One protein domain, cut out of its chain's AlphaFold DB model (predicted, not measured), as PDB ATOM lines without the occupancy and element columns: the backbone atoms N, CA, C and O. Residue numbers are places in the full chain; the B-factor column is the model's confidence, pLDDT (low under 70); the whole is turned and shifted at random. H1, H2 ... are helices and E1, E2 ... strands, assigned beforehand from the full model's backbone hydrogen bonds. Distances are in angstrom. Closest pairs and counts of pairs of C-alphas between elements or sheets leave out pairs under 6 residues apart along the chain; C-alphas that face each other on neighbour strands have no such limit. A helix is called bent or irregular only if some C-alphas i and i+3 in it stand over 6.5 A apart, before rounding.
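What this domain is: This is residues 657 to 838 of the 943 residues of the protein "DNA helicase" of Phallusia mammillata (UniProt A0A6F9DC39). A strongly twisted sheet of five parallel strands has H1 along one face; beyond H1 lies a cluster of crossed helices, H2, H4 and the bent H5, with small H3 at the far end. H6 is on the opposite face, and H8 leads from the sheet to H7 as a second arm, apart from that cluster, in a flat V. The printed part has 182 residues, with eight named helices and five named strands in the order E1 H1 E2 H2 H3 H4 H5 E3 H6 E4 H7 H8 E5; the sheet's order is E2 E3 E1 E4 E5, and the class is mixed. It is compact, with a radius of gyration of the C-alphas of 18.3 A, and spans 53 by 46 by 25 A.

How they stand to each other: Start at E1, residues 657 to 660, an inner strand: N 658 is within hydrogen-bond range of O 778 in E3, residues 777 to 781, at 2.8 A, and N 659 of O 794 in E4, residues 790 to 795, at 2.9 A. H1, residues 663 to 677, is on the sheet at a height of 8.6 A, over E3 and along the strands, at 2 degrees on the local plane. Edge strand E2, residues 684 to 686, has N 685 2.9 A from O 777 of E3. H5, residues 742 to 766, is the hub; assigned as one helix by its hydrogen bonds, it is bent, with C-alphas 753 and 756 9.2 A apart, into H5a, to 753, and H5b, from 756. H5a touches H2, residues 695 to 705, closest at the C-alphas of Tyr 702 and Val 751, 5.9 A, and forms a hairpin with H4, residues 729 to 739, at a shallow tilt of 27 degrees. H6, residues 782 to 785, touches H8, residues 815 to 828, closest at C-alphas 782 and 827, 5.7 A; H8 only grazes the sheet, with residues 823 to 828. At the other edge, E5, residues 831 to 836, has N 836 2.8 A from O 793 of E4. Each O i to N i+4 pair is within range in H1, H2, H4 and H5a, but 6 of 7 in H5b and 8 of 10 in H8.

Where its parts are: Find C-alpha 657 at (21.074, 41.452, -21.526), where E1 begins. H1 runs 20.5 A and H8 20.8 A. H3 is residues 708 to 713 and H7 residues 802 to 810. E5 ends at C-alpha 836, (24.402, 50.130, -24.929).

The domain as a whole: The C-alphas farthest apart, of Lys 713 and Gly 811, are 57.1 A apart. The printed part has no cut; the long link is H3 to H4. Residues 677 to 680 and 807 to 813 have pLDDT under 70.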
ATOM      1  N   ALA A 657      19.923  42.286 -21.849       93.31
ATOM      2  CA  ALA A 657      21.074  41.452 -21.526       93.31
ATOM      3  C   ALA A 657      22.306  42.274 -21.126       93.31
ATOM      4  O   ALA A 657      22.831  43.042 -21.925       93.31
ATOM      5  N   LEU A 658      22.833  42.049 -19.924       93.25
ATOM      6  CA  LEU A 658      24.100  42.612 -19.464       93.25
ATOM      7  C   LEU A 658      25.218  41.580 -19.662       93.25
ATOM      8  O   LEU A 658      25.255  40.536 -18.999       93.25
ATOM      9  N   LEU A 659      26.135  41.874 -20.584       95.00
ATOM     10  CA  LEU A 659      27.243  40.992 -20.942       95.00
ATOM     11  C   LEU A 659      28.550  41.444 -20.286       95.00
ATOM     12  O   LEU A 659      29.011  42.566 -20.491       95.00
ATOM     13  N   CYS A 660      29.169  40.530 -19.541       93.31
ATOM     14  CA  CYS A 660      30.440  40.747 -18.854       93.31
ATOM     15  C   CYS A 660      31.568  39.890 -19.437       93.31
ATOM     16  O   CYS A 660      31.348  38.799 -19.978       93.31
ATOM     17  N   ARG A 661      32.810  40.323 -19.222       89.94
ATOM     18  CA  ARG A 661      34.004  39.529 -19.532       89.94
ATOM     19  C   ARG A 661      34.249  38.412 -18.511       89.94
ATOM     20  O   ARG A 661      34.689  37.322 -18.890       89.94
ATOM     21  N   THR A 662      33.971  38.663 -17.232       88.56
ATOM     22  CA  THR A 662      34.341  37.785 -16.107       88.56
ATOM     23  C   THR A 662      33.137  37.315 -15.293       88.56
ATOM     24  O   THR A 662      32.178  38.057 -15.094       88.56
ATOM     25  N   ASN A 663      33.199  36.096 -14.740       89.31
ATOM     26  CA  ASN A 663      32.152  35.584 -13.839       89.31
ATOM     27  C   ASN A 663      31.981  36.464 -12.589       89.31
ATOM     28  O   ASN A 663      30.861  36.633 -12.115       89.31
ATOM     29  N   ARG A 664      33.075  37.051 -12.080       88.31
ATOM     30  CA  ARG A 664      33.044  37.989 -10.950       88.31
ATOM     31  C   ARG A 664      32.116  39.161 -11.239       88.31
ATOM     32  O   ARG A 664      31.192  39.409 -10.470       88.31
ATOM     33  N   ARG A 665      32.315  39.840 -12.373       90.69
ATOM     34  CA  ARG A 665      31.489  40.993 -12.735       90.69
ATOM     35  C   ARG A 665      30.032  40.605 -12.957       90.69
ATOM     36  O   ARG A 665      29.151  41.379 -12.597       90.69
ATOM     37  N   VAL A 666      29.767  39.414 -13.503       92.06
ATOM     38  CA  VAL A 666      28.396  38.887 -13.601       92.06
ATOM     39  C   VAL A 666      27.758  38.792 -12.209       92.06
ATOM     40  O   VAL A 666      26.648  39.286 -12.037       92.06
ATOM     41  N   ILE A 667      28.443  38.224 -11.209       91.25
ATOM     42  CA  ILE A 667      27.923  38.129  -9.831       91.25
ATOM     43  C   ILE A 667      27.664  39.523  -9.246       91.25
ATOM     44  O   ILE A 667      26.556  39.794  -8.794       91.25
ATOM     45  N   GLU A 668      28.645  40.426  -9.313       90.31
ATOM     46  CA  GLU A 668      28.517  41.797  -8.795       90.31
ATOM     47  C   GLU A 668      27.332  42.547  -9.414       90.31
ATOM     48  O   GLU A 668      26.524  43.147  -8.704       90.31
ATOM     49  N   LYS A 669      27.201  42.492 -10.747       91.00
ATOM     50  CA  LYS A 669      26.097  43.139 -11.459       91.00
ATOM     51  C   LYS A 669      24.763  42.474 -11.158       91.00
ATOM     52  O   LYS A 669      23.778  43.186 -11.019       91.00
ATOM     53  N   THR A 670      24.731  41.158 -10.967       91.62
ATOM     54  CA  THR A 670      23.504  40.446 -10.583       91.62
ATOM     55  C   THR A 670      23.024  40.913  -9.212       91.62
ATOM     56  O   THR A 670      21.864  41.283  -9.070       91.62
ATOM     57  N   LEU A 671      23.917  40.977  -8.221       90.69
ATOM     58  CA  LEU A 671      23.584  41.447  -6.873       90.69
ATOM     59  C   LEU A 671      23.136  42.917  -6.873       90.69
ATOM     60  O   LEU A 671      22.164  43.259  -6.204       90.69
ATOM     61  N   SER A 672      23.797  43.773  -7.660       89.38
ATOM     62  CA  SER A 672      23.389  45.172  -7.842       89.38
ATOM     63  C   SER A 672      22.015  45.291  -8.512       89.38
ATOM     64  O   SER A 672      21.184  46.081  -8.068       89.38
ATOM     65  N   CYS A 673      21.740  44.481  -9.539       87.75
ATOM     66  CA  CYS A 673      20.429  44.423 -10.178       87.75
ATOM     67  C   CYS A 673      19.350  43.946  -9.207       87.75
ATOM     68  O   CYS A 673      18.288  44.547  -9.192       87.75
ATOM     69  N   LEU A 674      19.611  42.934  -8.374       87.19
ATOM     70  CA  LEU A 674      18.657  42.457  -7.367       87.19
ATOM     71  C   LEU A 674      18.342  43.523  -6.311       87.19
ATOM     72  O   LEU A 674      17.176  43.712  -5.970       87.19
ATOM     73  N   ALA A 675      19.356  44.256  -5.840       84.81
ATOM     74  CA  ALA A 675      19.162  45.358  -4.896       84.81
ATOM     75  C   ALA A 675      18.272  46.470  -5.484       84.81
ATOM     76  O   ALA A 675      17.395  46.990  -4.803       84.81
ATOM     77  N   ASN A 676      18.449  46.786  -6.771       75.50
ATOM     78  CA  ASN A 676      17.667  47.814  -7.463       75.50
ATOM     79  C   ASN A 676      16.292  47.311  -7.947       75.50
ATOM     80  O   ASN A 676      15.338  48.083  -8.021       75.50
ATOM     81  N   ALA A 677      16.167  46.024  -8.282       65.56
ATOM     82  CA  ALA A 677      14.935  45.413  -8.782       65.56
ATOM     83  C   ALA A 677      13.835  45.365  -7.717       65.56
ATOM     84  O   ALA A 677      12.661  45.442  -8.078       65.56
ATOM     85  N   GLY A 678      14.199  45.341  -6.427       57.72
ATOM     86  CA  GLY A 678      13.258  45.522  -5.318       57.72
ATOM     87  C   GLY A 678      12.425  46.809  -5.423       57.72
ATOM     88  O   GLY A 678      11.298  46.837  -4.945       57.72
ATOM     89  N   MET A 679      12.924  47.832  -6.131       54.12
ATOM     90  CA  MET A 679      12.193  49.074  -6.409       54.12
ATOM     91  C   MET A 679      11.397  49.058  -7.731       54.12
ATOM     92  O   MET A 679      10.520  49.895  -7.910       54.12
ATOM     93  N   GLN A 680      11.679  48.138  -8.668       60.72
ATOM     94  CA  GLN A 680      11.099  48.130 -10.029       60.72
ATOM     95  C   GLN A 680      10.365  46.829 -10.431       60.72
ATOM     96  O   GLN A 680       9.947  46.725 -11.580       60.72
ATOM     97  N   LYS A 681      10.200  45.842  -9.531       70.19
ATOM     98  CA  LYS A 681       9.561  44.526  -9.797       70.19
ATOM     99  C   LYS A 681      10.076  43.811 -11.068       70.19
ATOM    100  O   LYS A 681       9.297  43.198 -11.788       70.19
ATOM    101  N   LYS A 682      11.381  43.878 -11.355       81.19
ATOM    102  CA  LYS A 682      11.990  43.205 -12.522       81.19
ATOM    103  C   LYS A 682      12.503  41.810 -12.180       81.19
ATOM    104  O   LYS A 682      13.166  41.628 -11.158       81.19
ATOM    105  N   VAL A 683      12.271  40.849 -13.070       86.50
ATOM    106  CA  VAL A 683      12.810  39.489 -12.995       86.50
ATOM    107  C   VAL A 683      14.237  39.475 -13.538       86.50
ATOM    108  O   VAL A 683      14.490  39.805 -14.697       86.50
ATOM    109  N   VAL A 684      15.180  39.068 -12.691       90.81
ATOM    110  CA  VAL A 684      16.602  38.948 -13.031       90.81
ATOM    111  C   VAL A 684      16.953  37.472 -13.197       90.81
ATOM    112  O   VAL A 684      16.590  36.664 -12.349       90.81
ATOM    113  N   ALA A 685      17.677  37.108 -14.254       92.00
ATOM    114  CA  ALA A 685      18.150  35.741 -14.483       92.00
ATOM    115  C   ALA A 685      19.580  35.705 -15.034       92.00
ATOM    116  O   ALA A 685      20.137  36.715 -15.465       92.00
ATOM    117  N   MET A 686      20.176  34.510 -15.053       91.69
ATOM    118  CA  MET A 686      21.505  34.280 -15.624       91.69
ATOM    119  C   MET A 686      21.445  33.257 -16.751       91.69
ATOM    120  O   MET A 686      20.798  32.215 -16.620       91.69
ATOM    121  N   VAL A 687      22.197  33.491 -17.827       89.19
ATOM    122  CA  VAL A 687      22.313  32.500 -18.906       89.19
ATOM    123  C   VAL A 687      22.932  31.208 -18.372       89.19
ATOM    124  O   VAL A 687      24.060  31.176 -17.863       89.19
ATOM    125  N   GLY A 688      22.185  30.114 -18.525       82.19
ATOM    126  CA  GLY A 688      22.574  28.782 -18.067       82.19
ATOM    127  C   GLY A 688      22.454  28.553 -16.557       82.19
ATOM    128  O   GLY A 688      22.976  27.538 -16.092       82.19
ATOM    129  N   GLY A 689      21.800  29.462 -15.826       85.12
ATOM    130  CA  GLY A 689      21.538  29.360 -14.390       85.12
ATOM    131  C   GLY A 689      22.750  29.636 -13.494       85.12
ATOM    132  O   GLY A 689      23.912  29.564 -13.915       85.12
ATOM    133  N   ALA A 690      22.475  29.933 -12.220       85.12
ATOM    134  CA  ALA A 690      23.506  30.201 -11.215       85.12
ATOM    135  C   ALA A 690      24.298  28.938 -10.824       85.12
ATOM    136  O   ALA A 690      25.465  29.027 -10.441       85.12
ATOM    137  N   GLU A 691      23.717  27.746 -10.990       79.19
ATOM    138  CA  GLU A 691      24.344  26.463 -10.640       79.19
ATOM    139  C   GLU A 691      25.692  26.249 -11.342       79.19
ATOM    140  O   GLU A 691      26.672  25.819 -10.727       79.19
ATOM    141  N   LYS A 692      25.784  26.641 -12.622       79.00
ATOM    142  CA  LYS A 692      27.008  26.520 -13.430       79.00
ATOM    143  C   LYS A 692      28.141  27.452 -12.984       79.00
ATOM    144  O   LYS A 692      29.226  27.380 -13.553       79.00
ATOM    145  N   LEU A 693      27.927  28.340 -12.009       82.94
ATOM    146  CA  LEU A 693      29.010  29.113 -11.383       82.94
ATOM    147  C   LEU A 693      29.822  28.269 -10.391       82.94
ATOM    148  O   LEU A 693      30.930  28.659 -10.017       82.94
ATOM    149  N   GLY A 694      29.309  27.102  -9.990       86.56
ATOM    150  CA  GLY A 694      29.929  26.280  -8.958       86.56
ATOM    151  C   GLY A 694      29.790  26.925  -7.581       86.56
ATOM    152  O   GLY A 694      30.776  27.045  -6.863       86.56
ATOM    153  N   LEU A 695      28.572  27.347  -7.217       89.75
ATOM    154  CA  LEU A 695      28.286  28.020  -5.942       89.75
ATOM    155  C   LEU A 695      28.748  27.203  -4.725       89.75
ATOM    156  O   LEU A 695      29.294  27.762  -3.781       89.75
ATOM    157  N   ASN A 696      28.619  25.875  -4.781       90.56
ATOM    158  CA  ASN A 696      29.112  24.983  -3.726       90.56
ATOM    159  C   ASN A 696      30.640  25.052  -3.587       90.56
ATOM    160  O   ASN A 696      31.162  25.055  -2.480       90.56
ATOM    161  N   LEU A 697      31.358  25.159  -4.710       91.50
ATOM    162  CA  LEU A 697      32.809  25.305  -4.698       91.50
ATOM    163  C   LEU A 697      33.226  26.679  -4.153       91.50
ATOM    164  O   LEU A 697      34.189  26.751  -3.401       91.50
ATOM    165  N   LEU A 698      32.494  27.751  -4.482       92.56
ATOM    166  CA  LEU A 698      32.717  29.081  -3.896       92.56
ATOM    167  C   LEU A 698      32.526  29.063  -2.374       92.56
ATOM    168  O   LEU A 698      33.380  29.571  -1.651       92.56
ATOM    169  N   HIS A 699      31.451  28.431  -1.896       93.06
ATOM    170  CA  HIS A 699      31.207  28.247  -0.467       93.06
ATOM    171  C   HIS A 699      32.341  27.460   0.203       93.06
ATOM    172  O   HIS A 699      32.891  27.903   1.204       93.06
ATOM    173  N   ASP A 700      32.758  26.331  -0.376       94.12
ATOM    174  CA  ASP A 700      33.854  25.519   0.162       94.12
ATOM    175  C   ASP A 700      35.184  26.293   0.239       94.12
ATOM    176  O   ASP A 700      35.928  26.146   1.209       94.12
ATOM    177  N   ILE A 701      35.482  27.137  -0.757       94.25
ATOM    178  CA  ILE A 701      36.669  28.010  -0.749       94.25
ATOM    179  C   ILE A 701      36.546  29.085   0.341       94.25
ATOM    180  O   ILE A 701      37.532  29.366   1.018       94.25
ATOM    181  N   TYR A 702      35.356  29.654   0.554       94.44
ATOM    182  CA  TYR A 702      35.095  30.587   1.656       94.44
ATOM    183  C   TYR A 702      35.287  29.937   3.023       94.44
ATOM    184  O   TYR A 702      35.999  30.483   3.863       94.44
ATOM    185  N   VAL A 703      34.750  28.731   3.224       93.38
ATOM    186  CA  VAL A 703      34.982  27.969   4.458       93.38
ATOM    187  C   VAL A 703      36.479  27.706   4.641       93.38
ATOM    188  O   VAL A 703      37.001  27.906   5.734       93.38
ATOM    189  N   LEU A 704      37.204  27.343   3.573       94.00
ATOM    190  CA  LEU A 704      38.660  27.165   3.614       94.00
ATOM    191  C   LEU A 704      39.428  28.469   3.928       94.00
ATOM    192  O   LEU A 704      40.535  28.414   4.467       94.00
ATOM    193  N   ALA A 705      38.863  29.635   3.613       92.25
ATOM    194  CA  ALA A 705      39.453  30.932   3.935       92.25
ATOM    195  C   ALA A 705      39.341  31.289   5.429       92.25
ATOM    196  O   ALA A 705      40.175  32.039   5.930       92.25
ATOM    197  N   LYS A 706      38.353  30.737   6.147       90.88
ATOM    198  CA  LYS A 706      38.153  30.955   7.589       90.88
ATOM    199  C   LYS A 706      39.134  30.166   8.449       90.88
ATOM    200  O   LYS A 706      39.589  29.087   8.048       90.88
ATOM    201  N   SER A 707      39.433  30.686   9.641       88.38
ATOM    202  CA  SER A 707      40.288  30.001  10.616       88.38
ATOM    203  C   SER A 707      39.623  28.718  11.145       88.38
ATOM    204  O   SER A 707      38.391  28.636  11.177       88.38
ATOM    205  N   PRO A 708      40.392  27.701  11.584       85.62
ATOM    206  CA  PRO A 708      39.821  26.478  12.156       85.62
ATOM    207  C   PRO A 708      38.843  26.748  13.311       85.62
ATOM    208  O   PRO A 708      37.789  26.118  13.375       85.62
ATOM    209  N   SER A 709      39.144  27.731  14.164       85.00
ATOM    210  CA  SER A 709      38.283  28.139  15.280       85.00
ATOM    211  C   SER A 709      36.949  28.730  14.812       85.00
ATOM    212  O   SER A 709      35.901  28.364  15.339       85.00
ATOM    213  N   GLU A 710      36.959  29.597  13.791       85.31
ATOM    214  CA  GLU A 710      35.729  30.150  13.199       85.31
ATOM    215  C   GLU A 710      34.876  29.070  12.530       85.31
ATOM    216  O   GLU A 710      33.650  29.106  12.634       85.31
ATOM    217  N   ARG A 711      35.505  28.091  11.864       87.19
ATOM    218  CA  ARG A 711      34.779  26.979  11.232       87.19
ATOM    219  C   ARG A 711      34.011  26.165  12.264       87.19
ATOM    220  O   ARG A 711      32.828  25.913  12.063       87.19
ATOM    221  N   SER A 712      34.669  25.804  13.365       84.06
ATOM    222  CA  SER A 712      34.044  25.052  14.455       84.06
ATOM    223  C   SER A 712      32.946  25.858  15.147       84.06
ATOM    224  O   SER A 712      31.862  25.329  15.369       84.06
ATOM    225  N   LYS A 713      33.187  27.149  15.427       86.88
ATOM    226  CA  LYS A 713      32.206  28.035  16.077       86.88
ATOM    227  C   LYS A 713      30.924  28.200  15.254       86.88
ATOM    228  O   LYS A 713      29.840  28.231  15.824       86.88
ATOM    229  N   ASN A 714      31.051  28.283  13.931       83.38
ATOM    230  CA  ASN A 714      29.932  28.546  13.022       83.38
ATOM    231  C   ASN A 714      29.385  27.275  12.341       83.38
ATOM    232  O   ASN A 714      28.575  27.383  11.424       83.38
ATOM    233  N   GLY A 715      29.846  26.078  12.728       85.25
ATOM    234  CA  GLY A 715      29.393  24.808  12.143       85.25
ATOM    235  C   GLY A 715      29.679  24.658  10.641       85.25
ATOM    236  O   GLY A 715      28.950  23.962   9.935       85.25
ATOM    237  N   LEU A 716      30.717  25.321  10.122       87.50
ATOM    238  CA  LEU A 716      31.018  25.358   8.689       87.50
ATOM    239  C   LEU A 716      31.809  24.119   8.251       87.50
ATOM    240  O   LEU A 716      32.892  23.844   8.770       87.50
ATOM    241  N   PHE A 717      31.322  23.412   7.227       87.81
ATOM    242  CA  PHE A 717      31.981  22.225   6.677       87.81
ATOM    243  C   PHE A 717      32.257  22.342   5.172       87.81
ATOM    244  O   PHE A 717      31.509  22.963   4.421       87.81
ATOM    245  N   ILE A 718      33.346  21.705   4.729       90.50
ATOM    246  CA  ILE A 718      33.762  21.654   3.321       90.50
ATOM    247  C   ILE A 718      33.193  20.386   2.676       90.50
ATOM    248  O   ILE A 718      33.575  19.265   3.041       90.50
ATOM    249  N   SER A 719      32.315  20.553   1.688       88.38
ATOM    250  CA  SER A 719      31.633  19.450   0.997       88.38
ATOM    251  C   SER A 719      32.534  18.759  -0.029       88.38
ATOM    252  O   SER A 719      32.594  17.530  -0.111       88.38
ATOM    253  N   SER A 720      33.274  19.543  -0.808       86.94
ATOM    254  CA  SER A 720      34.136  19.055  -1.876       86.94
ATOM    255  C   SER A 720      35.321  18.250  -1.343       86.94
ATOM    256  O   SER A 720      36.200  18.769  -0.650       86.94
ATOM    257  N   ARG A 721      35.433  16.987  -1.784       85.12
ATOM    258  CA  ARG A 721      36.641  16.157  -1.582       85.12
ATOM    259  C   ARG A 721      37.890  16.781  -2.212       85.12
ATOM    260  O   ARG A 721      39.013  16.429  -1.854       85.12
ATOM    261  N   PHE A 722      37.715  17.661  -3.198       85.50
ATOM    262  CA  PHE A 722      38.828  18.406  -3.768       85.50
ATOM    263  C   PHE A 722      39.328  19.468  -2.791       85.50
ATOM    264  O   PHE A 722      40.509  19.459  -2.490       85.50
ATOM    265  N   ILE A 723      38.452  20.303  -2.226       89.38
ATOM    266  CA  ILE A 723      38.872  21.399  -1.338       89.38
ATOM    267  C   ILE A 723      39.336  20.898   0.037       89.38
ATOM    268  O   ILE A 723      40.318  21.407   0.570       89.38
ATOM    269  N   ARG A 724      38.705  19.848   0.584       89.00
ATOM    270  CA  ARG A 724      39.005  19.318   1.931       89.00
ATOM    271  C   ARG A 724      40.463  18.884   2.135       89.00
ATOM    272  O   ARG A 724      40.927  18.820   3.265       89.00
ATOM    273  N   ARG A 725      41.187  18.578   1.055       87.56
ATOM    274  CA  ARG A 725      42.595  18.150   1.116       87.56
ATOM    275  C   ARG A 725      43.566  19.290   1.436       87.56
ATOM    276  O   ARG A 725      44.708  19.025   1.790       87.56
ATOM    277  N   PHE A 726      43.155  20.542   1.232       90.12
ATOM    278  CA  PHE A 726      44.018  21.696   1.454       90.12
ATOM    279  C   PHE A 726      43.882  22.159   2.901       90.12
ATOM    280  O   PHE A 726      42.778  22.340   3.404       90.12
ATOM    281  N   GLN A 727      45.017  22.373   3.567       87.38
ATOM    282  CA  GLN A 727      45.047  22.818   4.964       87.38
ATOM    283  C   GLN A 727      44.526  24.255   5.114       87.38
ATOM    284  O   GLN A 727      43.817  24.580   6.064       87.38
ATOM    285  N   ASN A 728      44.868  25.123   4.162       90.50
ATOM    286  CA  ASN A 728      44.511  26.536   4.163       90.50
ATOM    287  C   ASN A 728      44.362  27.071   2.733       90.50
ATOM    288  O   ASN A 728      44.773  26.430   1.759       90.50
ATOM    289  N   LEU A 729      43.793  28.275   2.616       92.50
ATOM    290  CA  LEU A 729      43.584  28.942   1.332       92.50
ATOM    291  C   LEU A 729      44.900  29.178   0.570       92.50
ATOM    292  O   LEU A 729      44.909  29.097  -0.654       92.50
ATOM    293  N   ARG A 730      46.023  29.412   1.266       91.56
ATOM    294  CA  ARG A 730      47.322  29.640   0.614       91.56
ATOM    295  C   ARG A 730      47.787  28.417  -0.174       91.56
ATOM    296  O   ARG A 730      48.203  28.573  -1.313       91.56
ATOM    297  N   LYS A 731      47.646  27.205   0.374       91.00
ATOM    298  CA  LYS A 731      47.972  25.958  -0.342       91.00
ATOM    299  C   LYS A 731      47.076  25.725  -1.563       91.00
ATOM    300  O   LYS A 731      47.554  25.201  -2.563       91.00
ATOM    301  N   LEU A 732      45.804  26.125  -1.496       93.31
ATOM    302  CA  LEU A 732      44.904  26.071  -2.651       93.31
ATOM    303  C   LEU A 732      45.332  27.066  -3.742       93.31
ATOM    304  O   LEU A 732      45.343  26.699  -4.913       93.31
ATOM    305  N   ILE A 733      45.702  28.296  -3.358       92.81
ATOM    306  CA  ILE A 733      46.237  29.312  -4.280       92.81
ATOM    307  C   ILE A 733      47.511  28.796  -4.948       92.81
ATOM    308  O   ILE A 733      47.592  28.822  -6.171       92.81
ATOM    309  N   ASP A 734      48.458  28.264  -4.172       90.06
ATOM    310  CA  ASP A 734      49.712  27.723  -4.697       90.06
ATOM    311  C   ASP A 734      49.467  26.624  -5.749       90.06
ATOM    312  O   ASP A 734      50.124  26.625  -6.789       90.06
ATOM    313  N   GLU A 735      48.523  25.707  -5.506       89.56
ATOM    314  CA  GLU A 735      48.167  24.643  -6.459       89.56
ATOM    315  C   GLU A 735      47.460  25.207  -7.701       89.56
ATOM    316  O   GLU A 735      47.755  24.791  -8.823       89.56
ATOM    317  N   ALA A 736      46.539  26.160  -7.531       91.50
ATOM    318  CA  ALA A 736      45.827  26.797  -8.639       91.50
ATOM    319  C   ALA A 736      46.782  27.594  -9.546       91.50
ATOM    320  O   ALA A 736      46.701  27.502 -10.771       91.50
ATOM    321  N   GLU A 737      47.728  28.328  -8.950       91.62
ATOM    322  CA  GLU A 737      48.772  29.061  -9.661       91.62
ATOM    323  C   GLU A 737      49.700  28.103 -10.413       91.62
ATOM    324  O   GLU A 737      49.955  28.334 -11.596       91.62
ATOM    325  N   LEU A 738      50.152  27.012  -9.783       90.19
ATOM    326  CA  LEU A 738      51.004  25.998 -10.417       90.19
ATOM    327  C   LEU A 738      50.349  25.362 -11.646       90.19
ATOM    328  O   LEU A 738      50.977  25.243 -12.695       90.19
ATOM    329  N   ASN A 739      49.084  24.958 -11.516       87.50
ATOM    330  CA  ASN A 739      48.337  24.308 -12.592       87.50
ATOM    331  C   ASN A 739      47.791  25.298 -13.637       87.50
ATOM    332  O   ASN A 739      47.226  24.859 -14.637       87.50
ATOM    333  N   GLU A 740      47.941  26.609 -13.412       87.31
ATOM    334  CA  GLU A 740      47.331  27.673 -14.222       87.31
ATOM    335  C   GLU A 740      45.810  27.512 -14.359       87.31
ATOM    336  O   GLU A 740      45.222  27.769 -15.413       87.31
ATOM    337  N   ASP A 741      45.159  27.089 -13.273       87.75
ATOM    338  CA  ASP A 741      43.711  26.913 -13.217       87.75
ATOM    339  C   ASP A 741      43.023  28.276 -13.059       87.75
ATOM    340  O   ASP A 741      42.683  28.720 -11.961       87.75
ATOM    341  N   GLN A 742      42.833  28.960 -14.190       84.06
ATOM    342  CA  GLN A 742      42.196  30.277 -14.249       84.06
ATOM    343  C   GLN A 742      40.764  30.270 -13.705       84.06
ATOM    344  O   GLN A 742      40.298  31.287 -13.186       84.06
ATOM    345  N   GLU A 743      40.053  29.140 -13.798       86.31
ATOM    346  CA  GLU A 743      38.705  29.036 -13.247       86.31
ATOM    347  C   GLU A 743      38.750  29.033 -11.717       86.31
ATOM    348  O   GLU A 743      38.005  29.781 -11.077       86.31
ATOM    349  N   LEU A 744      39.639  28.230 -11.128       90.00
ATOM    350  CA  LEU A 744      39.822  28.167  -9.682       90.00
ATOM    351  C   LEU A 744      40.371  29.483  -9.119       90.00
ATOM    352  O   LEU A 744      39.841  29.966  -8.118       90.00
ATOM    353  N   LEU A 745      41.354  30.102  -9.784       91.12
ATOM    354  CA  LEU A 745      41.875  31.426  -9.418       91.12
ATOM    355  C   LEU A 745      40.764  32.481  -9.424       91.12
ATOM    356  O   LEU A 745      40.561  33.163  -8.423       91.12
ATOM    357  N   SER A 746      39.945  32.519 -10.482       88.81
ATOM    358  CA  SER A 746      38.798  33.433 -10.559       88.81
ATOM    359  C   SER A 746      37.799  33.224  -9.413       88.81
ATOM    360  O   SER A 746      37.231  34.189  -8.904       88.81
ATOM    361  N   LYS A 747      37.554  31.973  -8.994       91.88
ATOM    362  CA  LYS A 747      36.676  31.670  -7.849       91.88
ATOM    363  C   LYS A 747      37.289  32.126  -6.526       91.88
ATOM    364  O   LYS A 747      36.570  32.674  -5.695       91.88
ATOM    365  N   ILE A 748      38.595  31.937  -6.341       93.31
ATOM    366  CA  ILE A 748      39.318  32.439  -5.165       93.31
ATOM    367  C   ILE A 748      39.232  33.968  -5.102       93.31
ATOM    368  O   ILE A 748      38.964  34.513  -4.032       93.31
ATOM    369  N   ASP A 749      39.384  34.657  -6.231       90.88
ATOM    370  CA  ASP A 749      39.280  36.117  -6.290       90.88
ATOM    371  C   ASP A 749      37.866  36.614  -5.969       90.88
ATOM    372  O   ASP A 749      37.710  37.596  -5.245       90.88
ATOM    373  N   ILE A 750      36.823  35.905  -6.423       91.19
ATOM    374  CA  ILE A 750      35.431  36.184  -6.025       91.19
ATOM    375  C   ILE A 750      35.265  36.067  -4.505       91.19
ATOM    376  O   ILE A 750      34.683  36.956  -3.886       91.19
ATOM    377  N   VAL A 751      35.788  34.996  -3.899       93.06
ATOM    378  CA  VAL A 751      35.713  34.772  -2.445       93.06
ATOM    379  C   VAL A 751      36.436  35.879  -1.683       93.06
ATOM    380  O   VAL A 751      35.880  36.422  -0.733       93.06
ATOM    381  N   LYS A 752      37.643  36.261  -2.118       91.69
ATOM    382  CA  LYS A 752      38.402  37.367  -1.514       91.69
ATOM    383  C   LYS A 752      37.671  38.704  -1.638       91.69
ATOM    384  O   LYS A 752      37.660  39.475  -0.688       91.69
ATOM    385  N   SER A 753      37.064  38.970  -2.794       89.19
ATOM    386  CA  SER A 753      36.393  40.242  -3.075       89.19
ATOM    387  C   SER A 753      35.072  40.404  -2.324       89.19
ATOM    388  O   SER A 753      34.756  41.513  -1.906       89.19
ATOM    389  N   LEU A 754      34.273  39.339  -2.203       88.75
ATOM    390  CA  LEU A 754      32.986  39.392  -1.501       88.75
ATOM    391  C   LEU A 754      33.142  39.188   0.010       88.75
ATOM    392  O   LEU A 754      32.304  39.674   0.770       88.75
ATOM    393  N   GLY A 755      34.202  38.499   0.446       90.56
ATOM    394  CA  GLY A 755      34.500  38.262   1.855       90.56
ATOM    395  C   GLY A 755      33.299  37.678   2.596       90.56
ATOM    396  O   GLY A 755      32.695  36.697   2.160       90.56
ATOM    397  N   ASP A 756      32.915  38.320   3.696       90.31
ATOM    398  CA  ASP A 756      31.800  37.887   4.547       90.31
ATOM    399  C   ASP A 756      30.411  38.058   3.929       90.31
ATOM    400  O   ASP A 756      29.457  37.460   4.413       90.31
ATOM    401  N   LYS A 757      30.288  38.797   2.819       91.00
ATOM    402  CA  LYS A 757      29.020  38.926   2.081       91.00
ATOM    403  C   LYS A 757      28.753  37.735   1.156       91.00
ATOM    404  O   LYS A 757      27.686  37.655   0.550       91.00
ATOM    405  N   LEU A 758      29.714  36.817   0.996       91.75
ATOM    406  CA  LEU A 758      29.586  35.702   0.058       91.75
ATOM    407  C   LEU A 758      28.428  34.741   0.393       91.75
ATOM    408  O   LEU A 758      27.719  34.383  -0.549       91.75
ATOM    409  N   PRO A 759      28.200  34.308   1.650       91.31
ATOM    410  CA  PRO A 759      27.083  33.412   1.962       91.31
ATOM    411  C   PRO A 759      25.728  34.007   1.560       91.31
ATOM    412  O   PRO A 759      24.985  33.374   0.812       91.31
ATOM    413  N   GLU A 760      25.474  35.265   1.933       92.00
ATOM    414  CA  GLU A 760      24.260  36.004   1.551       92.00
ATOM    415  C   GLU A 760      24.138  36.137   0.022       92.00
ATOM    416  O   GLU A 760      23.070  35.938  -0.562       92.00
ATOM    417  N   ALA A 761      25.246  36.429  -0.667       91.12
ATOM    418  CA  ALA A 761      25.269  36.482  -2.124       91.12
ATOM    419  C   ALA A 761      24.919  35.128  -2.762       91.12
ATOM    420  O   ALA A 761      24.171  35.090  -3.737       91.12
ATOM    421  N   ILE A 762      25.434  34.014  -2.229       91.94
ATOM    422  CA  ILE A 762      25.136  32.666  -2.732       91.94
ATOM    423  C   ILE A 762      23.648  32.345  -2.578       91.94
ATOM    424  O   ILE A 762      23.066  31.786  -3.507       91.94
ATOM    425  N   GLU A 763      23.027  32.699  -1.453       91.69
ATOM    426  CA  GLU A 763      21.587  32.502  -1.242       91.69
ATOM    427  C   GLU A 763      20.756  33.290  -2.257       91.69
ATOM    428  O   GLU A 763      19.915  32.710  -2.947       91.69
ATOM    429  N   LYS A 764      21.071  34.578  -2.448       91.19
ATOM    430  CA  LYS A 764      20.419  35.419  -3.465       91.19
ATOM    431  C   LYS A 764      20.576  34.854  -4.877       91.19
ATOM    432  O   LYS A 764      19.623  34.866  -5.649       91.19
ATOM    433  N   LEU A 765      21.757  34.336  -5.222       91.12
ATOM    434  CA  LEU A 765      22.010  33.722  -6.530       91.12
ATOM    435  C   LEU A 765      21.266  32.392  -6.716       91.12
ATOM    436  O   LEU A 765      20.829  32.099  -7.826       91.12
ATOM    437  N   LYS A 766      21.120  31.583  -5.657       90.50
ATOM    438  CA  LYS A 766      20.346  30.329  -5.694       90.50
ATOM    439  C   LYS A 766      18.850  30.573  -5.889       90.50
ATOM    440  O   LYS A 766      18.193  29.739  -6.497       90.50
ATOM    441  N   ALA A 767      18.338  31.700  -5.400       89.56
ATOM    442  CA  ALA A 767      16.937  32.089  -5.549       89.56
ATOM    443  C   ALA A 767      16.575  32.589  -6.963       89.56
ATOM    444  O   ALA A 767      15.406  32.850  -7.240       89.56
ATOM    445  N   LEU A 768      17.554  32.742  -7.865       89.00
ATOM    446  CA  LEU A 768      17.298  33.188  -9.232       89.00
ATOM    447  C   LEU A 768      16.542  32.124 -10.045       89.00
ATOM    448  O   LEU A 768      16.834  30.931  -9.926       89.00
ATOM    449  N   PRO A 769      15.637  32.539 -10.947       87.56
ATOM    450  CA  PRO A 769      14.956  31.622 -11.850       87.56
ATOM    451  C   PRO A 769      15.951  30.891 -12.762       87.56
ATOM    452  O   PRO A 769      16.900  31.474 -13.295       87.56
ATOM    453  N   SER A 770      15.710  29.595 -12.978       82.38
ATOM    454  CA  SER A 770      16.556  28.750 -13.830       82.38
ATOM    455  C   SER A 770      16.394  29.058 -15.321       82.38
ATOM    456  O   SER A 770      17.340  28.895 -16.093       82.38
ATOM    457  N   ASN A 771      15.199  29.496 -15.734       84.00
ATOM    458  CA  ASN A 771      14.912  29.879 -17.110       84.00
ATOM    459  C   ASN A 771      15.126  31.385 -17.298       84.00
ATOM    460  O   ASN A 771      14.436  32.198 -16.688       84.00
ATOM    461  N   TYR A 772      16.066  31.752 -18.167       87.44
ATOM    462  CA  TYR A 772      16.346  33.151 -18.485       87.44
ATOM    463  C   TYR A 772      15.457  33.704 -19.605       87.44
ATOM    464  O   TYR A 772      15.422  34.914 -19.783       87.44
ATOM    465  N   ALA A 773      14.746  32.864 -20.367       84.44
ATOM    466  CA  ALA A 773      13.974  33.309 -21.531       84.44
ATOM    467  C   ALA A 773      12.820  34.257 -21.163       84.44
ATOM    468  O   ALA A 773      12.461  35.114 -21.959       84.44
ATOM    469  N   THR A 774      12.273  34.132 -19.953       83.56
ATOM    470  CA  THR A 774      11.162  34.957 -19.447       83.56
ATOM    471  C   THR A 774      11.620  36.097 -18.535       83.56
ATOM    472  O   THR A 774      10.788  36.728 -17.893       83.56
ATOM    473  N   ALA A 775      12.928  36.327 -18.399       87.12
ATOM    474  CA  ALA A 775      13.459  37.352 -17.506       87.12
ATOM    475  C   ALA A 775      13.538  38.721 -18.191       87.12
ATOM    476  O   ALA A 775      13.916  38.803 -19.361       87.12
ATOM    477  N   ASP A 776      13.273  39.790 -17.440       88.06
ATOM    478  CA  ASP A 776      13.418  41.171 -17.917       88.06
ATOM    479  C   ASP A 776      14.894  41.555 -18.063       88.06
ATOM    480  O   ASP A 776      15.283  42.256 -18.998       88.06
ATOM    481  N   VAL A 777      15.734  41.092 -17.127       90.50
ATOM    482  CA  VAL A 777      17.178  41.352 -17.106       90.50
ATOM    483  C   VAL A 777      17.942  40.037 -17.070       90.50
ATOM    484  O   VAL A 777      17.812  39.246 -16.138       90.50
ATOM    485  N   VAL A 778      18.796  39.825 -18.063       93.44
ATOM    486  CA  VAL A 778      19.618  38.625 -18.198       93.44
ATOM    487  C   VAL A 778      21.086  38.986 -18.054       93.44
ATOM    488  O   VAL A 778      21.590  39.851 -18.760       93.44
ATOM    489  N   LEU A 779      21.807  38.302 -17.171       94.50
ATOM    490  CA  LEU A 779      23.249  38.476 -17.024       94.50
ATOM    491  C   LEU A 779      24.007  37.264 -17.559       94.50
ATOM    492  O   LEU A 779      23.633  36.108 -17.340       94.50
ATOM    493  N   SER A 780      25.107  37.520 -18.260       94.44
ATOM    494  CA  SER A 780      25.940  36.454 -18.812       94.44
ATOM    495  C   SER A 780      27.382  36.892 -18.989       94.44
ATOM    496  O   SER A 780      27.682  38.070 -19.168       94.44
ATOM    497  N   THR A 781      28.290  35.920 -19.025       93.00
ATOM    498  CA  THR A 781      29.582  36.147 -19.670       93.00
ATOM    499  C   THR A 781      29.430  36.105 -21.189       93.00
ATOM    500  O   THR A 781      28.557  35.400 -21.708       93.00
ATOM    501  N   VAL A 782      30.313  36.792 -21.919       93.62
ATOM    502  CA  VAL A 782      30.341  36.747 -23.396       93.62
ATOM    503  C   VAL A 782      30.474  35.310 -23.917       93.62
ATOM    504  O   VAL A 782      29.753  34.913 -24.827       93.62
ATOM    505  N   HIS A 783      31.314  34.489 -23.281       88.88
ATOM    506  CA  HIS A 783      31.509  33.081 -23.651       88.88
ATOM    507  C   HIS A 783      30.223  32.246 -23.586       88.88
ATOM    508  O   HIS A 783      30.019  31.381 -24.434       88.88
ATOM    509  N   LYS A 784      29.367  32.486 -22.581       88.88
ATOM    510  CA  LYS A 784      28.069  31.803 -22.437       88.88
ATOM    511  C   LYS A 784      26.993  32.395 -23.348       88.88
ATOM    512  O   LYS A 784      26.075  31.682 -23.728       88.88
ATOM    513  N   ALA A 785      27.112  33.678 -23.688       91.25
ATOM    514  CA  ALA A 785      26.201  34.365 -24.595       91.25
ATOM    515  C   ALA A 785      26.493  34.080 -26.079       91.25
ATOM    516  O   ALA A 785      25.647  34.358 -26.927       91.25
ATOM    517  N   LYS A 786      27.669  33.534 -26.430       89.50
ATOM    518  CA  LYS A 786      27.984  33.135 -27.810       89.50
ATOM    519  C   LYS A 786      26.950  32.120 -28.310       89.50
ATOM    520  O   LYS A 786      26.711  31.098 -27.677       89.50
ATOM    521  N   GLY A 787      26.347  32.420 -29.459       84.69
ATOM    522  CA  GLY A 787      25.250  31.639 -30.046       84.69
ATOM    523  C   GLY A 787      23.849  32.086 -29.615       84.69
ATOM    524  O   GLY A 787      22.885  31.718 -30.271       84.69
ATOM    525  N   LEU A 788      23.733  32.925 -28.582       89.88
ATOM    526  CA  LEU A 788      22.484  33.585 -28.197       89.88
ATOM    527  C   LEU A 788      22.377  34.967 -28.850       89.88
ATOM    528  O   LEU A 788      23.344  35.462 -29.441       89.88
ATOM    529  N   GLU A 789      21.199  35.573 -28.742       91.44
ATOM    530  CA  GLU A 789      20.864  36.889 -29.286       91.44
ATOM    531  C   GLU A 789      19.845  37.570 -28.364       91.44
ATOM    532  O   GLU A 789      18.982  36.889 -27.811       91.44
ATOM    533  N   PHE A 790      19.920  38.894 -28.220       91.94
ATOM    534  CA  PHE A 790      19.060  39.661 -27.309       91.94
ATOM    535  C   PHE A 790      18.591  40.965 -27.960       91.94
ATOM    536  O   PHE A 790      19.327  41.559 -28.750       91.94
ATOM    537  N   ASP A 791      17.389  41.440 -27.619       90.00
ATOM    538  CA  ASP A 791      16.854  42.698 -28.161       90.00
ATOM    539  C   ASP A 791      17.718  43.898 -27.768       90.00
ATOM    540  O   ASP A 791      18.129  44.679 -28.631       90.00
ATOM    541  N   THR A 792      18.036  43.998 -26.475       91.00
ATOM    542  CA  THR A 792      18.945  45.003 -25.921       91.00
ATOM    543  C   THR A 792      20.146  44.324 -25.268       91.00
ATOM    544  O   THR A 792      19.973  43.408 -24.464       91.00
ATOM    545  N   VAL A 793      21.356  44.795 -25.576       92.62
ATOM    546  CA  VAL A 793      22.607  44.362 -24.939       92.62
ATOM    547  C   VAL A 793      23.329  45.555 -24.338       92.62
ATOM    548  O   VAL A 793      23.572  46.539 -25.031       92.62
ATOM    549  N   THR A 794      23.760  45.413 -23.091       91.00
ATOM    550  CA  THR A 794      24.649  46.351 -22.405       91.00
ATOM    551  C   THR A 794      25.969  45.675 -22.106       91.00
ATOM    552  O   THR A 794      26.019  44.600 -21.500       91.00
ATOM    553  N   LEU A 795      27.056  46.316 -22.524       90.94
ATOM    554  CA  LEU A 795      28.400  45.830 -22.246       90.94
ATOM    555  C   LEU A 795      28.870  46.348 -20.886       90.94
ATOM    556  O   LEU A 795      28.842  47.550 -20.616       90.94
ATOM    557  N   ALA A 796      29.330  45.446 -20.021       89.06
ATOM    558  CA  ALA A 796      29.972  45.835 -18.773       89.06
ATOM    559  C   ALA A 796      31.314  46.552 -19.029       89.06
ATOM    560  O   ALA A 796      31.870  46.513 -20.122       89.06
ATOM    561  N   SER A 797      31.863  47.198 -18.001       84.06
ATOM    562  CA  SER A 797      33.162  47.883 -18.068       84.06
ATOM    563  C   SER A 797      34.363  46.975 -17.770       84.06
ATOM    564  O   SER A 797      35.466  47.477 -17.617       84.06
ATOM    565  N   ASP A 798      34.182  45.653 -17.647       87.06
ATOM    566  CA  ASP A 798      35.256  44.709 -17.286       87.06
ATOM    567  C   ASP A 798      36.015  44.112 -18.484       87.06
ATOM    568  O   ASP A 798      36.737  43.128 -18.323       87.06
ATOM    569  N   PHE A 799      35.856  44.689 -19.677       84.12
ATOM    570  CA  PHE A 799      36.685  44.370 -20.841       84.12
ATOM    571  C   PHE A 799      38.062  45.036 -20.718       84.12
ATOM    572  O   PHE A 799      38.196  46.076 -20.080       84.12
ATOM    573  N   SER A 800      39.088  44.418 -21.309       74.56
ATOM    574  CA  SER A 800      40.485  44.790 -21.062       74.56
ATOM    575  C   SER A 800      40.832  46.207 -21.542       74.56
ATOM    576  O   SER A 800      40.812  46.481 -22.741       74.56
ATOM    577  N   GLU A 801      41.242  47.083 -20.616       72.38
ATOM    578  CA  GLU A 801      41.882  48.375 -20.932       72.38
ATOM    579  C   GLU A 801      43.213  48.199 -21.674       72.38
ATOM    580  O   GLU A 801      43.684  49.114 -22.343       72.38
ATOM    581  N   GLU A 802      43.823  47.014 -21.597       74.50
ATOM    582  CA  GLU A 802      45.058  46.687 -22.309       74.50
ATOM    583  C   GLU A 802      44.875  46.760 -23.830       74.50
ATOM    584  O   GLU A 802      45.832  47.026 -24.551       74.50
ATOM    585  N   LEU A 803      43.636  46.610 -24.321       74.31
ATOM    586  CA  LEU A 803      43.284  46.892 -25.713       74.31
ATOM    587  C   LEU A 803      43.566  48.353 -26.076       74.31
ATOM    588  O   LEU A 803      44.191  48.616 -27.100       74.31
ATOM    589  N   ILE A 804      43.143  49.283 -25.214       71.19
ATOM    590  CA  ILE A 804      43.371  50.721 -25.383       71.19
ATOM    591  C   ILE A 804      44.867  51.017 -25.250       71.19
ATOM    592  O   ILE A 804      45.446  51.645 -26.132       71.19
ATOM    593  N   ARG A 805      45.522  50.499 -24.202       73.69
ATOM    594  CA  ARG A 805      46.955  50.745 -23.958       73.69
ATOM    595  C   ARG A 805      47.846  50.195 -25.070       73.69
ATOM    596  O   ARG A 805      48.800  50.853 -25.462       73.69
ATOM    597  N   SER A 806      47.545  49.007 -25.603       71.44
ATOM    598  CA  SER A 806      48.303  48.433 -26.724       71.44
ATOM    599  C   SER A 806      48.235  49.339 -27.946       71.44
ATOM    600  O   SER A 806      49.248  49.533 -28.608       71.44
ATOM    601  N   ILE A 807      47.060  49.902 -28.224       65.50
ATOM    602  CA  ILE A 807      46.865  50.853 -29.317       65.50
ATOM    603  C   ILE A 807      47.647  52.144 -29.059       65.50
ATOM    604  O   ILE A 807      48.436  52.540 -29.910       65.50
ATOM    605  N   GLN A 808      47.477  52.752 -27.882       66.75
ATOM    606  CA  GLN A 808      48.115  54.023 -27.520       66.75
ATOM    607  C   GLN A 808      49.644  53.944 -27.552       66.75
ATOM    608  O   GLN A 808      50.298  54.835 -28.077       66.75
ATOM    609  N   VAL A 809      50.217  52.877 -26.984       67.62
ATOM    610  CA  VAL A 809      51.669  52.762 -26.793       67.62
ATOM    611  C   VAL A 809      52.365  52.198 -28.028       67.62
ATOM    612  O   VAL A 809      53.472  52.615 -28.349       67.62
ATOM    613  N   LYS A 810      51.762  51.206 -28.700       60.38
ATOM    614  CA  LYS A 810      52.442  50.454 -29.768       60.38
ATOM    615  C   LYS A 810      51.980  50.829 -31.173       60.38
ATOM    616  O   LYS A 810      52.612  50.389 -32.126       60.38
ATOM    617  N   GLY A 811      50.869  51.552 -31.331       61.22
ATOM    618  CA  GLY A 811      50.256  51.794 -32.645       61.22
ATOM    619  C   GLY A 811      49.698  50.522 -33.308       61.22
ATOM    620  O   GLY A 811      49.336  50.498 -34.478       61.22
ATOM    621  N   PHE A 812      49.621  49.398 -32.600       62.62
ATOM    622  CA  PHE A 812      48.970  48.197 -33.115       62.62
ATOM    623  C   PHE A 812      48.490  47.306 -31.978       62.62
ATOM    624  O   PHE A 812      48.973  47.357 -30.843       62.62
ATOM    625  N   LEU A 813      47.522  46.448 -32.294       69.31
ATOM    626  CA  LEU A 813      47.062  45.448 -31.349       69.31
ATOM    627  C   LEU A 813      48.087  44.317 -31.251       69.31
ATOM    628  O   LEU A 813      48.342  43.608 -32.225       69.31
ATOM    629  N   HIS A 814      48.638  44.103 -30.058       70.88
ATOM    630  CA  HIS A 814      49.522  42.971 -29.822       70.88
ATOM    631  C   HIS A 814      48.794  41.637 -30.113       70.88
ATOM    632  O   HIS A 814      47.660  41.466 -29.659       70.88
ATOM    633  N   PRO A 815      49.414  40.654 -30.803       72.69
ATOM    634  CA  PRO A 815      48.745  39.403 -31.183       72.69
ATOM    635  C   PRO A 815      48.088  38.637 -30.025       72.69
ATOM    636  O   PRO A 815      47.068  37.979 -30.228       72.69
ATOM    637  N   SER A 816      48.620  38.754 -28.801       74.50
ATOM    638  CA  SER A 816      48.028  38.130 -27.604       74.50
ATOM    639  C   SER A 816      46.651  38.687 -27.228       74.50
ATOM    640  O   SER A 816      45.906  38.024 -26.517       74.50
ATOM    641  N   LEU A 817      46.303  39.886 -27.700       80.19
ATOM    642  CA  LEU A 817      45.045  40.570 -27.397       80.19
ATOM    643  C   LEU A 817      43.974  40.359 -28.480       80.19
ATOM    644  O   LEU A 817      42.850  40.842 -28.342       80.19
ATOM    645  N   LYS A 818      44.282  39.604 -29.545       81.62
ATOM    646  CA  LYS A 818      43.329  39.303 -30.627       81.62
ATOM    647  C   LYS A 818      42.055  38.626 -30.107       81.62
ATOM    648  O   LYS A 818      40.962  38.941 -30.575       81.62
ATOM    649  N   GLU A 819      42.179  37.726 -29.130       83.50
ATOM    650  CA  GLU A 819      41.029  37.049 -28.512       83.50
ATOM    651  C   GLU A 819      40.163  38.022 -27.691       83.50
ATOM    652  O   GLU A 819      38.938  37.931 -27.734       83.50
ATOM    653  N   GLU A 820      40.756  39.025 -27.035       85.81
ATOM    654  CA  GLU A 820      39.988  40.068 -26.335       85.81
ATOM    655  C   GLU A 820      39.232  40.986 -27.304       85.81
ATOM    656  O   GLU A 820      38.065  41.314 -27.075       85.81
ATOM    657  N   ALA A 821      39.830  41.320 -28.450       85.75
ATOM    658  CA  ALA A 821      39.114  42.018 -29.517       85.75
ATOM    659  C   ALA A 821      37.975  41.164 -30.112       85.75
ATOM    660  O   ALA A 821      36.896  41.680 -30.416       85.75
ATOM    661  N   ASN A 822      38.177  39.845 -30.257       90.31
ATOM    662  CA  ASN A 822      37.111  38.910 -30.635       90.31
ATOM    663  C   ASN A 822      35.975  38.914 -29.599       90.31
ATOM    664  O   ASN A 822      34.809  38.905 -29.985       90.31
ATOM    665  N   LEU A 823      36.282  38.969 -28.299       91.06
ATOM    666  CA  LEU A 823      35.270  39.010 -27.239       91.06
ATOM    667  C   LEU A 823      34.409  40.275 -27.301       91.06
ATOM    668  O   LEU A 823      33.187  40.162 -27.206       91.06
ATOM    669  N   LEU A 824      35.002  41.451 -27.525       90.44
ATOM    670  CA  LEU A 824      34.237  42.687 -27.741       90.44
ATOM    671  C   LEU A 824      33.327  42.591 -28.971       90.44
ATOM    672  O   LEU A 824      32.141  42.907 -28.882       90.44
ATOM    673  N   TYR A 825      33.856  42.098 -30.095       93.00
ATOM    674  CA  TYR A 825      33.077  41.893 -31.318       93.00
ATOM    675  C   TYR A 825      31.906  40.921 -31.096       93.00
ATOM    676  O   TYR A 825      30.764  41.210 -31.459       93.00
ATOM    677  N   VAL A 826      32.157  39.776 -30.450       94.75
ATOM    678  CA  VAL A 826      31.110  38.796 -30.124       94.75
ATOM    679  C   VAL A 826      30.042  39.433 -29.244       94.75
ATOM    680  O   VAL A 826      28.864  39.218 -29.517       94.75
ATOM    681  N   ALA A 827      30.438  40.209 -28.230       94.31
ATOM    682  CA  ALA A 827      29.521  40.852 -27.296       94.31
ATOM    683  C   ALA A 827      28.634  41.901 -27.984       94.31
ATOM    684  O   ALA A 827      27.413  41.838 -27.847       94.31
ATOM    685  N   ALA A 828      29.224  42.803 -28.777       93.06
ATOM    686  CA  ALA A 828      28.493  43.830 -29.521       93.06
ATOM    687  C   ALA A 828      27.485  43.213 -30.508       93.06
ATOM    688  O   ALA A 828      26.326  43.616 -30.568       93.06
ATOM    689  N   THR A 829      27.892  42.154 -31.211       95.06
ATOM    690  CA  THR A 829      27.057  41.468 -32.213       95.06
ATOM    691  C   THR A 829      25.969  40.566 -31.622       95.06
ATOM    692  O   THR A 829      25.294  39.861 -32.377       95.06
ATOM    693  N   ARG A 830      25.787  40.528 -30.292       94.44
ATOM    694  CA  ARG A 830      24.645  39.839 -29.661       94.44
ATOM    695  C   ARG A 830      23.360  40.667 -29.687       94.44
ATOM    696  O   ARG A 830      22.286  40.081 -29.564       94.44
ATOM    697  N   ALA A 831      23.472  41.988 -29.831       93.25
ATOM    698  CA  ALA A 831      22.337  42.899 -29.884       93.25
ATOM    699  C   ALA A 831      21.556  42.736 -31.193       93.25
ATOM    700  O   ALA A 831      22.164  42.615 -32.255       93.25
ATOM    701  N   LYS A 832      20.222  42.778 -31.123       91.44
ATOM    702  CA  LYS A 832      19.341  42.880 -32.300       91.44
ATOM    703  C   LYS A 832      18.919  44.318 -32.575       91.44
ATOM    704  O   LYS A 832      18.924  44.741 -33.725       91.44
ATOM    705  N   ARG A 833      18.538  45.063 -31.528       89.31
ATOM    706  CA  ARG A 833      17.910  46.392 -31.652       89.31
ATOM    707  C   ARG A 833      18.672  47.479 -30.910       89.31
ATOM    708  O   ARG A 833      18.804  48.575 -31.432       89.31
ATOM    709  N   VAL A 834      19.172  47.216 -29.706       89.62
ATOM    710  CA  VAL A 834      19.867  48.240 -28.912       89.62
ATOM    711  C   VAL A 834      21.197  47.705 -28.399       89.62
ATOM    712  O   VAL A 834      21.231  46.679 -27.723       89.62
ATOM    713  N   LEU A 835      22.285  48.417 -28.700       90.06
ATOM    714  CA  LEU A 835      23.609  48.178 -28.126       90.06
ATOM    715  C   LEU A 835      23.982  49.352 -27.216       90.06
ATOM    716  O   LEU A 835      24.372  50.414 -27.692       90.06
ATOM    717  N   GLU A 836      23.889  49.167 -25.902       87.19
ATOM    718  CA  GLU A 836      24.402  50.130 -24.929       87.19
ATOM    719  C   GLU A 836      25.913  49.907 -24.744       87.19
ATOM    720  O   GLU A 836      26.368  48.898 -24.188       87.19
ATOM    721  N   MET A 837      26.702  50.856 -25.252       80.06
ATOM    722  CA  MET A 837      28.163  50.785 -25.238       80.06
ATOM    723  C   MET A 837      28.740  50.989 -23.832       80.06
ATOM    724  O   MET A 837      28.262  51.815 -23.053       80.06
ATOM    725  N   SER A 838      29.822  50.268 -23.526       78.94
ATOM    726  CA  SER A 838      30.624  50.517 -22.326       78.94
ATOM    727  C   SER A 838      31.531  51.744 -22.521       78.94
ATOM    728  O   SER A 838      31.873  52.066 -23.663       78.94
TER     729      SER A 838